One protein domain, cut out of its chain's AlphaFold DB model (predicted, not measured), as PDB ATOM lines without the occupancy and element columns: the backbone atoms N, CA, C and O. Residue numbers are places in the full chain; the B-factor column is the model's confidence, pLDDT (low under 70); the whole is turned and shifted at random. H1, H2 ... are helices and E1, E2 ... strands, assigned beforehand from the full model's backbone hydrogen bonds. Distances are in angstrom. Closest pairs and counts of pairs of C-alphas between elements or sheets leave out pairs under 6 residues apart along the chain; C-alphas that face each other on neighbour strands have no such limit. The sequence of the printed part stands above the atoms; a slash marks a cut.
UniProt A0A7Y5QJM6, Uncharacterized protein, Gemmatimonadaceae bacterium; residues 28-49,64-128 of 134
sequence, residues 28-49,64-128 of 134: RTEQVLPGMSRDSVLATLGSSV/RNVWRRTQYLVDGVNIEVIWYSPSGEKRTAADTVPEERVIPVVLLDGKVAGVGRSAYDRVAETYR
ATOM      1  N   ARG A  28      24.738 -14.616  41.760       86.19
ATOM      2  CA  ARG A  28      25.636 -15.412  40.909       86.19
ATOM      3  C   ARG A  28      25.455 -15.037  39.449       86.19
ATOM      4  O   ARG A  28      26.413 -15.066  38.682       86.19
ATOM      5  N   THR A  29      24.237 -14.673  39.055       86.25
ATOM      6  CA  THR A  29      23.940 -14.245  37.685       86.25
ATOM      7  C   THR A  29      24.456 -12.841  37.386       86.25
ATOM      8  O   THR A  29      24.835 -12.573  36.249       86.25
ATOM      9  N   GLU A  30      24.576 -11.980  38.399       87.50
ATOM     10  CA  GLU A  30      25.219 -10.662  38.280       87.50
ATOM     11  C   GLU A  30      26.731 -10.769  38.043       87.50
ATOM     12  O   GLU A  30      27.324  -9.939  37.356       87.50
ATOM     13  N   GLN A  31      27.351 -11.832  38.559       88.56
ATOM     14  CA  GLN A  31      28.759 -12.140  38.321       88.56
ATOM     15  C   GLN A  31      29.014 -12.739  36.934       88.56
ATOM     16  O   GLN A  31      30.174 -12.916  36.572       88.56
ATOM     17  N   VAL A  32      27.972 -13.060  36.155       89.81
ATOM     18  CA  VAL A  32      28.103 -13.568  34.785       89.81
ATOM     19  C   VAL A  32      28.105 -12.398  33.800       89.81
ATOM     20  O   VAL A  32      27.090 -11.771  33.513       89.81
ATOM     21  N   LEU A  33      29.278 -12.140  33.237       90.62
ATOM     22  CA  LEU A  33      29.556 -11.040  32.320       90.62
ATOM     23  C   LEU A  33      29.658 -11.533  30.869       90.62
ATOM     24  O   LEU A  33      30.110 -12.657  30.630       90.62
ATOM     25  N   PRO A  34      29.307 -10.693  29.880       92.38
ATOM     26  CA  PRO A  34      29.536 -10.998  28.472       92.38
ATOM     27  C   PRO A  34      30.994 -11.388  28.180       92.38
ATOM     28  O   PRO A  34      31.931 -10.813  28.729       92.38
ATOM     29  N   GLY A  35      31.188 -12.376  27.305       93.69
ATOM     30  CA  GLY A  35      32.507 -12.879  26.907       93.69
ATOM     31  C   GLY A  35      33.138 -13.914  27.847       93.69
ATOM     32  O   GLY A  35      34.170 -14.498  27.496       93.69
ATOM     33  N   MET A  36      32.535 -14.206  29.005       92.06
ATOM     34  CA  MET A  36      33.001 -15.300  29.866       92.06
ATOM     35  C   MET A  36      32.921 -16.650  29.149       92.06
ATOM     36  O   MET A  36      32.019 -16.875  28.340       92.06
ATOM     37  N   SER A  37      33.860 -17.557  29.434       95.06
ATOM     38  CA  SER A  37      33.788 -18.925  28.917       95.06
ATOM     39  C   SER A  37      32.689 -19.714  29.618       95.06
ATOM     40  O   SER A  37      32.355 -19.456  30.776       95.06
ATOM     41  N   ARG A  38      32.173 -20.730  28.926       92.00
ATOM     42  CA  ARG A  38      31.228 -21.689  29.495       92.00
ATOM     43  C   ARG A  38      31.682 -22.251  30.844       92.00
ATOM     44  O   ARG A  38      30.886 -22.293  31.772       92.00
ATOM     45  N   ASP A  39      32.940 -22.654  30.969       89.69
ATOM     46  CA  ASP A  39      33.418 -23.287  32.202       89.69
ATOM     47  C   ASP A  39      33.471 -22.296  33.371       89.69
ATOM     48  O   ASP A  39      33.093 -22.649  34.486       89.69
ATOM     49  N   SER A  40      33.830 -21.031  33.112       89.06
ATOM     50  CA  SER A  40      33.747 -19.966  34.117       89.06
ATOM     51  C   SER A  40      32.306 -19.713  34.548       89.06
ATOM     52  O   SER A  40      32.044 -19.629  35.742       89.06
ATOM     53  N   VAL A  41      31.356 -19.680  33.608       90.00
ATOM     54  CA  VAL A  41      29.924 -19.549  33.931       90.00
ATOM     55  C   VAL A  41      29.463 -20.690  34.828       90.00
ATOM     56  O   VAL A  41      28.805 -20.458  35.835       90.00
ATOM     57  N   LEU A  42      29.808 -21.931  34.482       87.81
ATOM     58  CA  LEU A  42      29.408 -23.097  35.265       87.81
ATOM     59  C   LEU A  42      30.023 -23.097  36.665       87.81
ATOM     60  O   LEU A  42      29.342 -23.481  37.616       87.81
ATOM     61  N   ALA A  43      31.266 -22.634  36.804       86.62
ATOM     62  CA  ALA A  43      31.900 -22.449  38.103       86.62
ATOM     63  C   ALA A  43      31.186 -21.364  38.931       86.62
ATOM     64  O   ALA A  43      30.873 -21.597  40.098       86.62
ATOM     65  N   THR A  44      30.859 -20.220  38.320       87.50
ATOM     66  CA  THR A  44      30.138 -19.118  38.977       87.50
ATOM     67  C   THR A  44      28.740 -19.547  39.422       87.50
ATOM     68  O   THR A  44      28.383 -19.385  40.587       87.50
ATOM     69  N   LEU A  45      27.956 -20.163  38.533       84.12
ATOM     70  CA  LEU A  45      26.584 -20.593  38.824       84.12
ATOM     71  C   LEU A  45      26.520 -21.814  39.747       84.12
ATOM     72  O   LEU A  45      25.525 -22.006  40.442       84.12
ATOM     73  N   GLY A  46      27.551 -22.662  39.732       74.94
ATOM     74  CA  GLY A  46      27.663 -23.854  40.573       74.94
ATOM     75  C   GLY A  46      28.151 -23.575  41.995       74.94
ATOM     76  O   GLY A  46      28.174 -24.501  42.810       74.94
ATOM     77  N   SER A  47      28.536 -22.331  42.299       67.69
ATOM     78  CA  SER A  47      28.922 -21.926  43.649       67.69
ATOM     79  C   SER A  47      27.757 -22.111  44.637       67.69
ATOM     80  O   SER A  47      26.579 -22.022  44.290       67.69
ATOM     81  N   SER A  48      28.100 -22.491  45.868       52.94
ATOM     82  CA  SER A  48      27.222 -23.057  46.905       52.94
ATOM     83  C   SER A  48      25.840 -22.403  47.037       52.94
ATOM     84  O   SER A  48      25.744 -21.202  47.283       52.94
ATOM     85  N   VAL A  49      24.781 -23.222  46.976       57.41
ATOM     86  CA  VAL A  49      23.417 -22.859  47.399       57.41
ATOM     87  C   VAL A  49      23.328 -22.943  48.926       57.41
ATOM     88  O   VAL A  49      23.630 -24.009  49.475       57.41
ATOM     89  N   ARG A  64      24.792 -28.358  39.862       69.44
ATOM     90  CA  ARG A  64      23.739 -28.252  40.905       69.44
ATOM     91  C   ARG A  64      22.575 -27.341  40.533       69.44
ATOM     92  O   ARG A  64      21.430 -27.750  40.651       69.44
ATOM     93  N   ASN A  65      22.874 -26.176  39.973       79.19
ATOM     94  CA  ASN A  65      21.880 -25.132  39.727       79.19
ATOM     95  C   ASN A  65      21.454 -25.037  38.261       79.19
ATOM     96  O   ASN A  65      20.809 -24.079  37.849       79.19
ATOM     97  N   VAL A  66      21.830 -26.021  37.447       83.38
ATOM     98  CA  VAL A  66      21.374 -26.105  36.062       83.38
ATOM     99  C   VAL A  66      20.120 -26.965  36.022       83.38
ATOM    100  O   VAL A  66      20.171 -28.164  36.316       83.38
ATOM    101  N   TRP A  67      19.007 -26.335  35.657       81.19
ATOM    102  CA  TRP A  67      17.715 -26.988  35.466       81.19
ATOM    103  C   TRP A  67      17.661 -27.708  34.116       81.19
ATOM    104  O   TRP A  67      17.251 -28.866  34.027       81.19
ATOM    105  N   ARG A  68      18.130 -27.038  33.057       84.06
ATOM    106  CA  ARG A  68      18.191 -27.576  31.692       84.06
ATOM    107  C   ARG A  68      19.323 -26.930  30.909       84.06
ATOM    108  O   ARG A  68      19.669 -25.773  31.125       84.06
ATOM    109  N   ARG A  69      19.829 -27.655  29.914       87.88
ATOM    110  CA  ARG A  69      20.641 -27.096  28.830       87.88
ATOM    111  C   ARG A  69      19.946 -27.333  27.502       87.88
ATOM    112  O   ARG A  69      19.330 -28.378  27.300       87.88
ATOM    113  N   THR A  70      19.999 -26.344  26.624       89.38
ATOM    114  CA  THR A  70      19.503 -26.469  25.250       89.38
ATOM    115  C   THR A  70      20.574 -25.965  24.309       89.38
ATOM    116  O   THR A  70      21.141 -24.910  24.562       89.38
ATOM    117  N   GLN A  71      20.862 -26.721  23.258       93.12
ATOM    118  CA  GLN A  71      21.873 -26.369  22.271       93.12
ATOM    119  C   GLN A  71      21.238 -26.321  20.888       93.12
ATOM    120  O   GLN A  71      20.417 -27.175  20.546       93.12
ATOM    121  N   TYR A  72      21.631 -25.320  20.114       92.94
ATOM    122  CA  TYR A  72      21.232 -25.117  18.733       92.94
ATOM    123  C   TYR A  72      22.480 -24.853  17.898       92.94
ATOM    124  O   TYR A  72      23.443 -24.258  18.376       92.94
ATOM    125  N   LEU A  73      22.448 -25.269  16.637       95.31
ATOM    126  CA  LEU A  73      23.438 -24.889  15.640       95.31
ATOM    127  C   LEU A  73      22.684 -24.187  14.514       95.31
ATOM    128  O   LEU A  73      21.927 -24.833  13.789       95.31
ATOM    129  N   VAL A  74      22.840 -22.868  14.418       94.75
ATOM    130  CA  VAL A  74      22.136 -22.030  13.436       94.75
ATOM    131  C   VAL A  74      23.170 -21.190  12.708       94.75
ATOM    132  O   VAL A  74      23.973 -20.520  13.348       94.75
ATOM    133  N   ASP A  75      23.183 -21.269  11.378       93.00
ATOM    134  CA  ASP A  75      24.110 -20.521  10.515       93.00
ATOM    135  C   ASP A  75      25.595 -20.667  10.911       93.00
ATOM    136  O   ASP A  75      26.393 -19.743  10.784       93.00
ATOM    137  N   GLY A  76      25.975 -21.847  11.416       94.69
ATOM    138  CA  GLY A  76      27.340 -22.146  11.863       94.69
ATOM    139  C   GLY A  76      27.699 -21.620  13.257       94.69
ATOM    140  O   GLY A  76      28.800 -21.898  13.723       94.69
ATOM    141  N   VAL A  77      26.782 -20.927  13.937       95.75
ATOM    142  CA  VAL A  77      26.949 -20.451  15.317       95.75
ATOM    143  C   VAL A  77      26.377 -21.481  16.285       95.75
ATOM    144  O   VAL A  77      25.211 -21.881  16.171       95.75
ATOM    145  N   ASN A  78      27.187 -21.913  17.253       96.56
ATOM    146  CA  ASN A  78      26.723 -22.775  18.335       96.56
ATOM    147  C   ASN A  78      26.077 -21.918  19.427       96.56
ATOM    148  O   ASN A  78      26.736 -21.094  20.057       96.56
ATOM    149  N   ILE A  79      24.785 -22.123  19.653       96.81
ATOM    150  CA  ILE A  79      24.003 -21.373  20.628       96.81
ATOM    151  C   ILE A  79      23.632 -22.315  21.761       96.81
ATOM    152  O   ILE A  79      22.857 -23.254  21.574       96.81
ATOM    153  N   GLU A  80      24.137 -22.041  22.955       94.94
ATOM    154  CA  GLU A  80      23.785 -22.782  24.159       94.94
ATOM    155  C   GLU A  80      22.980 -21.895  25.106       94.94
ATOM    156  O   GLU A  80      23.362 -20.771  25.414       94.94
ATOM    157  N   VAL A  81      21.864 -22.419  25.604       93.19
ATOM    158  CA  VAL A  81      21.060 -21.790  26.651       93.19
ATOM    159  C   VAL A  81      21.112 -22.671  27.888       93.19
ATOM    160  O   VAL A  81      20.621 -23.808  27.886       93.19
ATOM    161  N   ILE A  82      21.717 -22.139  28.944       91.69
ATOM    162  CA  ILE A  82      21.738 -22.732  30.278       91.69
ATOM    163  C   ILE A  82      20.571 -22.128  31.051       91.69
ATOM    164  O   ILE A  82      20.544 -20.932  31.311       91.69
ATOM    165  N   TRP A  83      19.607 -22.954  31.427       88.94
ATOM    166  CA  TRP A  83      18.488 -22.544  32.266       88.94
ATOM    167  C   TRP A  83      18.891 -22.739  33.725       88.94
ATOM    168  O   TRP A  83      18.948 -23.873  34.211       88.94
ATOM    169  N   TYR A  84      19.252 -21.645  34.388       88.69
ATOM    170  CA  TYR A  84      19.728 -21.638  35.766       88.69
ATOM    171  C   TYR A  84      18.562 -21.526  36.750       88.69
ATOM    172  O   TYR A  84      17.680 -20.696  36.567       88.69
ATOM    173  N   SER A  85      18.573 -22.347  37.797       86.62
ATOM    174  CA  SER A  85      17.630 -22.288  38.912       86.62
ATOM    175  C   SER A  85      18.359 -21.765  40.152       86.62
ATOM    176  O   SER A  85      19.152 -22.514  40.727       86.62
ATOM    177  N   PRO A  86      18.075 -20.535  40.617       82.06
ATOM    178  CA  PRO A  86      18.633 -19.997  41.865       82.06
ATOM    179  C   PRO A  86      18.391 -20.898  43.081       82.06
ATOM    180  O   PRO A  86      19.262 -21.066  43.933       82.06
ATOM    181  N   SER A  87      17.209 -21.520  43.126       77.44
ATOM    182  CA  SER A  87      16.762 -22.460  44.158       77.44
ATOM    183  C   SER A  87      17.358 -23.869  44.037       77.44
ATOM    184  O   SER A  87      17.086 -24.716  44.885       77.44
ATOM    185  N   GLY A  88      18.158 -24.149  43.003       75.38
ATOM    186  CA  GLY A  88      18.718 -25.483  42.764       75.38
ATOM    187  C   GLY A  88      17.693 -26.530  42.310       75.38
ATOM    188  O   GLY A  88      17.966 -27.727  42.399       75.38
ATOM    189  N   GLU A  89      16.521 -26.109  41.824       75.19
ATOM    190  CA  GLU A  89      15.486 -27.023  41.342       75.19
ATOM    191  C   GLU A  89      15.983 -27.830  40.139       75.19
ATOM    192  O   GLU A  89      16.624 -27.328  39.205       75.19
ATOM    193  N   LYS A  90      15.656 -29.122  40.152       75.06
ATOM    194  CA  LYS A  90      15.944 -30.044  39.058       75.06
ATOM    195  C   LYS A  90      14.685 -30.310  38.267       75.06
ATOM    196  O   LYS A  90      13.610 -30.490  38.829       75.06
ATOM    197  N   ARG A  91      14.832 -30.383  36.945       69.06
ATOM    198  CA  ARG A  91      13.744 -30.831  36.084       69.06
ATOM    199  C   ARG A  91      13.434 -32.290  36.412       69.06
ATOM    200  O   ARG A  91      14.286 -33.152  36.205       69.06
ATOM    201  N   THR A  92      12.230 -32.567  36.899       65.25
ATOM    202  CA  THR A  92      11.725 -33.939  37.025       65.25
ATOM    203  C   THR A  92      10.817 -34.260  35.838       65.25
ATOM    204  O   THR A  92      10.387 -33.364  35.113       65.25
ATOM    205  N   ALA A  93      10.531 -35.542  35.599       62.22
ATOM    206  CA  ALA A  93       9.618 -35.952  34.527       62.22
ATOM    207  C   ALA A  93       8.170 -35.470  34.750       62.22
ATOM    208  O   ALA A  93       7.402 -35.403  33.794       62.22
ATOM    209  N   ALA A  94       7.817 -35.137  35.996       60.44
ATOM    210  CA  ALA A  94       6.500 -34.648  36.393       60.44
ATOM    211  C   ALA A  94       6.455 -33.121  36.602       60.44
ATOM    212  O   ALA A  94       5.367 -32.554  36.591       60.44
ATOM    213  N   ASP A  95       7.605 -32.457  36.775       57.66
ATOM    214  CA  ASP A  95       7.670 -31.012  37.011       57.66
ATOM    215  C   ASP A  95       7.819 -30.220  35.714       57.66
ATOM    216  O   ASP A  95       8.886 -30.160  35.087       57.66
ATOM    217  N   THR A  96       6.763 -29.491  35.386       58.25
ATOM    218  CA  THR A  96       6.868 -28.223  34.672       58.25
ATOM    219  C   THR A  96       7.189 -27.142  35.699       58.25
ATOM    220  O   THR A  96       6.291 -26.438  36.160       58.25
ATOM    221  N   VAL A  97       8.462 -27.017  36.099       57.72
ATOM    222  CA  VAL A  97       8.911 -25.796  36.790       57.72
ATOM    223  C   VAL A  97       8.510 -24.623  35.888       57.72
ATOM    224  O   VAL A  97       8.959 -24.600  34.738       57.72
ATOM    225  N   PRO A  98       7.656 -23.690  36.353       63.25
ATOM    226  CA  PRO A  98       7.271 -22.524  35.580       63.25
ATOM    227  C   PRO A  98       8.527 -21.798  35.114       63.25
ATOM    228  O   PRO A  98       9.420 -21.516  35.914       63.25
ATOM    229  N   GLU A  99       8.580 -21.493  33.820       62.72
ATOM    230  CA  GLU A  99       9.713 -20.852  33.143       62.72
ATOM    231  C   GLU A  99      10.164 -19.544  33.828       62.72
ATOM    232  O   GLU A  99      11.312 -19.124  33.720       62.72
ATOM    233  N   GLU A 100       9.256 -18.935  34.590       65.88
ATOM    234  CA  GLU A 100       9.431 -17.735  35.410       65.88
ATOM    235  C   GLU A 100      10.437 -17.907  36.560       65.88
ATOM    236  O   GLU A 100      10.983 -16.917  37.044       65.88
ATOM    237  N   ARG A 101      10.698 -19.144  37.005       76.12
ATOM    238  CA  ARG A 101      11.613 -19.442  38.124       76.12
ATOM    239  C   ARG A 101      13.051 -19.724  37.694       76.12
ATOM    240  O   ARG A 101      13.925 -19.860  38.551       76.12
ATOM    241  N   VAL A 102      13.309 -19.801  36.389       85.38
ATOM    242  CA  VAL A 102      14.650 -20.033  35.844       85.38
ATOM    243  C   VAL A 102      15.172 -18.810  35.102       85.38
ATOM    244  O   VAL A 102      14.443 -18.089  34.423       85.38
ATOM    245  N   ILE A 103      16.476 -18.592  35.197       89.81
ATOM    246  CA  ILE A 103      17.170 -17.483  34.551       89.81
ATOM    247  C   ILE A 103      17.982 -18.067  33.394       89.81
ATOM    248  O   ILE A 103      18.891 -18.868  33.626       89.81
ATOM    249  N   PRO A 104      17.684 -17.712  32.137       91.75
ATOM    250  CA  PRO A 104      18.474 -18.195  31.018       91.75
ATOM    251  C   PRO A 104      19.825 -17.474  30.966       91.75
ATOM    252  O   PRO A 104      19.895 -16.251  31.038       91.75
ATOM    253  N   VAL A 105      20.900 -18.229  30.785       93.56
ATOM    254  CA  VAL A 105      22.230 -17.728  30.433       93.56
ATOM    255  C   VAL A 105      22.535 -18.210  29.026       93.56
ATOM    256  O   VAL A 105      22.513 -19.412  28.756       93.56
ATOM    257  N   VAL A 106      22.778 -17.268  28.120       95.06
ATOM    258  CA  VAL A 106      22.936 -17.545  26.693       95.06
ATOM    259  C   VAL A 106      24.398 -17.444  26.310       95.06
ATOM    260  O   VAL A 106      25.066 -16.451  26.607       95.06
ATOM    261  N   LEU A 107      24.880 -18.468  25.618       97.38
ATOM    262  CA  LEU A 107      26.225 -18.554  25.095       97.38
ATOM    263  C   LEU A 107      26.181 -18.667  23.573       97.38
ATOM    264  O   LEU A 107      25.399 -19.444  23.032       97.38
ATOM    265  N   LEU A 108      27.052 -17.916  22.908       96.81
ATOM    266  CA  LEU A 108      27.350 -18.021  21.484       96.81
ATOM    267  C   LEU A 108      28.796 -18.495  21.356       96.81
ATOM    268  O   LEU A 108      29.692 -17.910  21.964       96.81
ATOM    269  N   ASP A 109      29.011 -19.599  20.648       96.88
ATOM    270  CA  ASP A 109      30.318 -20.237  20.450       96.88
ATOM    271  C   ASP A 109      31.094 -20.439  21.768       96.88
ATOM    272  O   ASP A 109      32.297 -20.202  21.885       96.88
ATOM    273  N   GLY A 110      30.368 -20.862  22.809       94.50
ATOM    274  CA  GLY A 110      30.924 -21.138  24.137       94.50
ATOM    275  C   GLY A 110      31.249 -19.898  24.979       94.50
ATOM    276  O   GLY A 110      31.888 -20.030  26.031       94.50
ATOM    277  N   LYS A 111      30.812 -18.709  24.551       96.38
ATOM    278  CA  LYS A 111      31.019 -17.431  25.242       96.38
ATOM    279  C   LYS A 111      29.700 -16.780  25.620       96.38
ATOM    280  O   LYS A 111      28.770 -16.782  24.825       96.38
ATOM    281  N   VAL A 112      29.616 -16.189  26.810       96.31
ATOM    282  CA  VAL A 112      28.397 -15.500  27.266       96.31
ATOM    283  C   VAL A 112      28.043 -14.360  26.318       96.31
ATOM    284  O   VAL A 112      28.818 -13.419  26.155       96.31
ATOM    285  N   ALA A 113      26.845 -14.422  25.750       94.69
ATOM    286  CA  ALA A 113      26.239 -13.323  25.010       94.69
ATOM    287  C   ALA A 113      25.321 -12.476  25.899       94.69
ATOM    288  O   ALA A 113      25.179 -11.276  25.673       94.69
ATOM    289  N   GLY A 114      24.723 -13.081  26.928       93.19
ATOM    290  CA  GLY A 114      23.925 -12.363  27.912       93.19
ATOM    291  C   GLY A 114      23.200 -13.279  28.890       93.19
ATOM    292  O   GLY A 114      23.231 -14.506  28.772       93.19
ATOM    293  N   VAL A 115      22.545 -12.653  29.862       92.94
ATOM    294  CA  VAL A 115      21.840 -13.299  30.972       92.94
ATOM    295  C   VAL A 115      20.420 -12.745  31.052       92.94
ATOM    296  O   VAL A 115      20.178 -11.580  30.742       92.94
ATOM    297  N   GLY A 116      19.477 -13.579  31.478       90.50
ATOM    298  CA  GLY A 116      18.086 -13.212  31.688       90.50
ATOM    299  C   GLY A 116      17.222 -13.296  30.431       90.50
ATOM    300  O   GLY A 116      17.691 -13.487  29.305       90.50
ATOM    301  N   ARG A 117      15.909 -13.163  30.649       89.69
ATOM    302  CA  ARG A 117      14.874 -13.355  29.624       89.69
ATOM    303  C   ARG A 117      15.087 -12.459  28.408       89.69
ATOM    304  O   ARG A 117      15.052 -12.947  27.289       89.69
ATOM    305  N   SER A 118      15.419 -11.190  28.626       90.62
ATOM    306  CA  SER A 118      15.669 -10.226  27.551       90.62
ATOM    307  C   SER A 118      16.843 -10.620  26.647       90.62
ATOM    308  O   SER A 118      16.789 -10.394  25.437       90.62
ATOM    309  N   ALA A 119      17.904 -11.217  27.204       92.06
ATOM    310  CA  ALA A 119      19.028 -11.715  26.411       92.06
ATOM    311  C   ALA A 119      18.618 -12.937  25.579       92.06
ATOM    312  O   ALA A 119      18.931 -13.004  24.389       92.06
ATOM    313  N   TYR A 120      17.873 -13.863  26.188       92.12
ATOM    314  CA  TYR A 120      17.308 -15.014  25.487       92.12
ATOM    315  C   TYR A 120      16.365 -14.598  24.358       92.12
ATOM    316  O   TYR A 120      16.561 -15.044  23.232       92.12
ATOM    317  N   ASP A 121      15.407 -13.708  24.617       92.19
ATOM    318  CA  ASP A 121      14.422 -13.270  23.626       92.19
ATOM    319  C   ASP A 121      15.094 -12.608  22.419       92.19
ATOM    320  O   ASP A 121      14.732 -12.901  21.278       92.19
ATOM    321  N   ARG A 122      16.124 -11.786  22.665       93.12
ATOM    322  CA  ARG A 122      16.927 -11.161  21.609       93.12
ATOM    323  C   ARG A 122      17.650 -12.203  20.759       93.12
ATOM    324  O   ARG A 122      17.579 -12.137  19.540       93.12
ATOM    325  N   VAL A 123      18.338 -13.165  21.375       93.56
ATOM    326  CA  VAL A 123      19.036 -14.226  20.625       93.56
ATOM    327  C   VAL A 123      18.036 -15.117  19.887       93.56
ATOM    328  O   VAL A 123      18.258 -15.455  18.727       93.56
ATOM    329  N   ALA A 124      16.909 -15.448  20.513       93.06
ATOM    330  CA  ALA A 124      15.853 -16.232  19.895       93.06
ATOM    331  C   ALA A 124      15.246 -15.527  18.676       93.06
ATOM    332  O   ALA A 124      14.942 -16.187  17.689       93.06
ATOM    333  N   GLU A 125      15.091 -14.205  18.720       94.88
ATOM    334  CA  GLU A 125      14.660 -13.409  17.570       94.88
ATOM    335  C   GLU A 125      15.736 -13.349  16.477       94.88
ATOM    336  O   GLU A 125      15.452 -13.699  15.331       94.88
ATOM    337  N   THR A 126      16.977 -12.997  16.833       95.06
ATOM    338  CA  THR A 126      18.104 -12.881  15.891       95.06
ATOM    339  C   THR A 126      18.359 -14.180  15.128       95.06
ATOM    340  O   THR A 126      18.523 -14.155  13.911       95.06
ATOM    341  N   TYR A 127      18.360 -15.316  15.828       93.38
ATOM    342  CA  TYR A 127      18.672 -16.632  15.260       93.38
ATOM    343  C   TYR A 127      17.426 -17.482  14.992       93.38
ATOM    344  O   TYR A 127      17.539 -18.674  14.715       93.38
ATOM    345  N   ARG A 128      16.225 -16.889  15.085       93.06
ATOM    346  CA  ARG A 128      14.933 -17.558  14.837       93.06
ATOM    347  C   ARG A 128      14.792 -18.889  15.582       93.06
ATOM    348  O   ARG A 128      14.288 -19.873  15.039       93.06
TER     349      ARG A 128
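What this domain is: This is residues 28 to 49 and 64 to 128 of the 134 residues of an uncharacterized protein of Gemmatimonadaceae bacterium (UniProt A0A7Y5QJM6). A twisted sheet of four strands makes the core, with one helix over each of its faces, H1 on one and H2 on the other: three layers, helix, sheet and helix. A long loop, residues 85 to 102, joins the two inner strands. The printed part has 87 residues with two named helices and four named strands, in the order H1 E1 E2 E3 E4 H2. The class is mixed, and the sheet is antiparallel in the order E1, E2, E3, E4, a meander, each strand the antiparallel neighbour of the one before. The whole is compact, with a radius of gyration of the C-alphas of 12.5 A and spans of 34 by 27 by 19 A.

Where its parts are: H1, residues 38 to 45, begins at C-alpha 38 (31.228, -21.689, 29.495). After the cut come E1, residues 66 to 74, 23.0 A long, and E2, residues 77 to 84, 21.7 A. E3 is residues 103 to 108, 16.6 A, and E4 residues 111 to 115. H2, residues 117 to 126, 14.1 A, ends at C-alpha 126 (18.104, -12.881, 15.891).

How they stand to each other: H1 is on the sheet at a height of 7.7 A, over E3 and along the strands, at 15 degrees to E3 on the local plane; its closest C-alphas to E4 are those of Arg 38 and Lys 111, 6.0 A apart. E1 and E2 form a hairpin at 165 degrees, with N 70 and O 81 at 2.9 A, within hydrogen-bond range. The hairpin E2 and E3 has N 82 and O 105 at 2.8 A, and the hairpin E3 and E4 has N 108 and O 111 at 2.8 A. H2 is on the opposite face from H1, height 8.7 A, over E3, along the strands at 22 degrees to E3 on the local plane; the closest C-alphas of E3 and H2 are those of Pro 104 and Arg 117, 6.2 A. H1 and H2 are apart. In H1 and H2 every O i to N i+4 pair is within hydrogen-bond range.

The domain as a whole: The C-alphas farthest apart are those of Val 49 and Asp 75, 37.0 A. Residues 50 to 63 are not printed; C-alphas 49 and 64 are 8.4 A apart across the cut. The link E2 to E3 is long. Residues 47 to 49, 64 and 91 to 100 are under 70 in pLDDT.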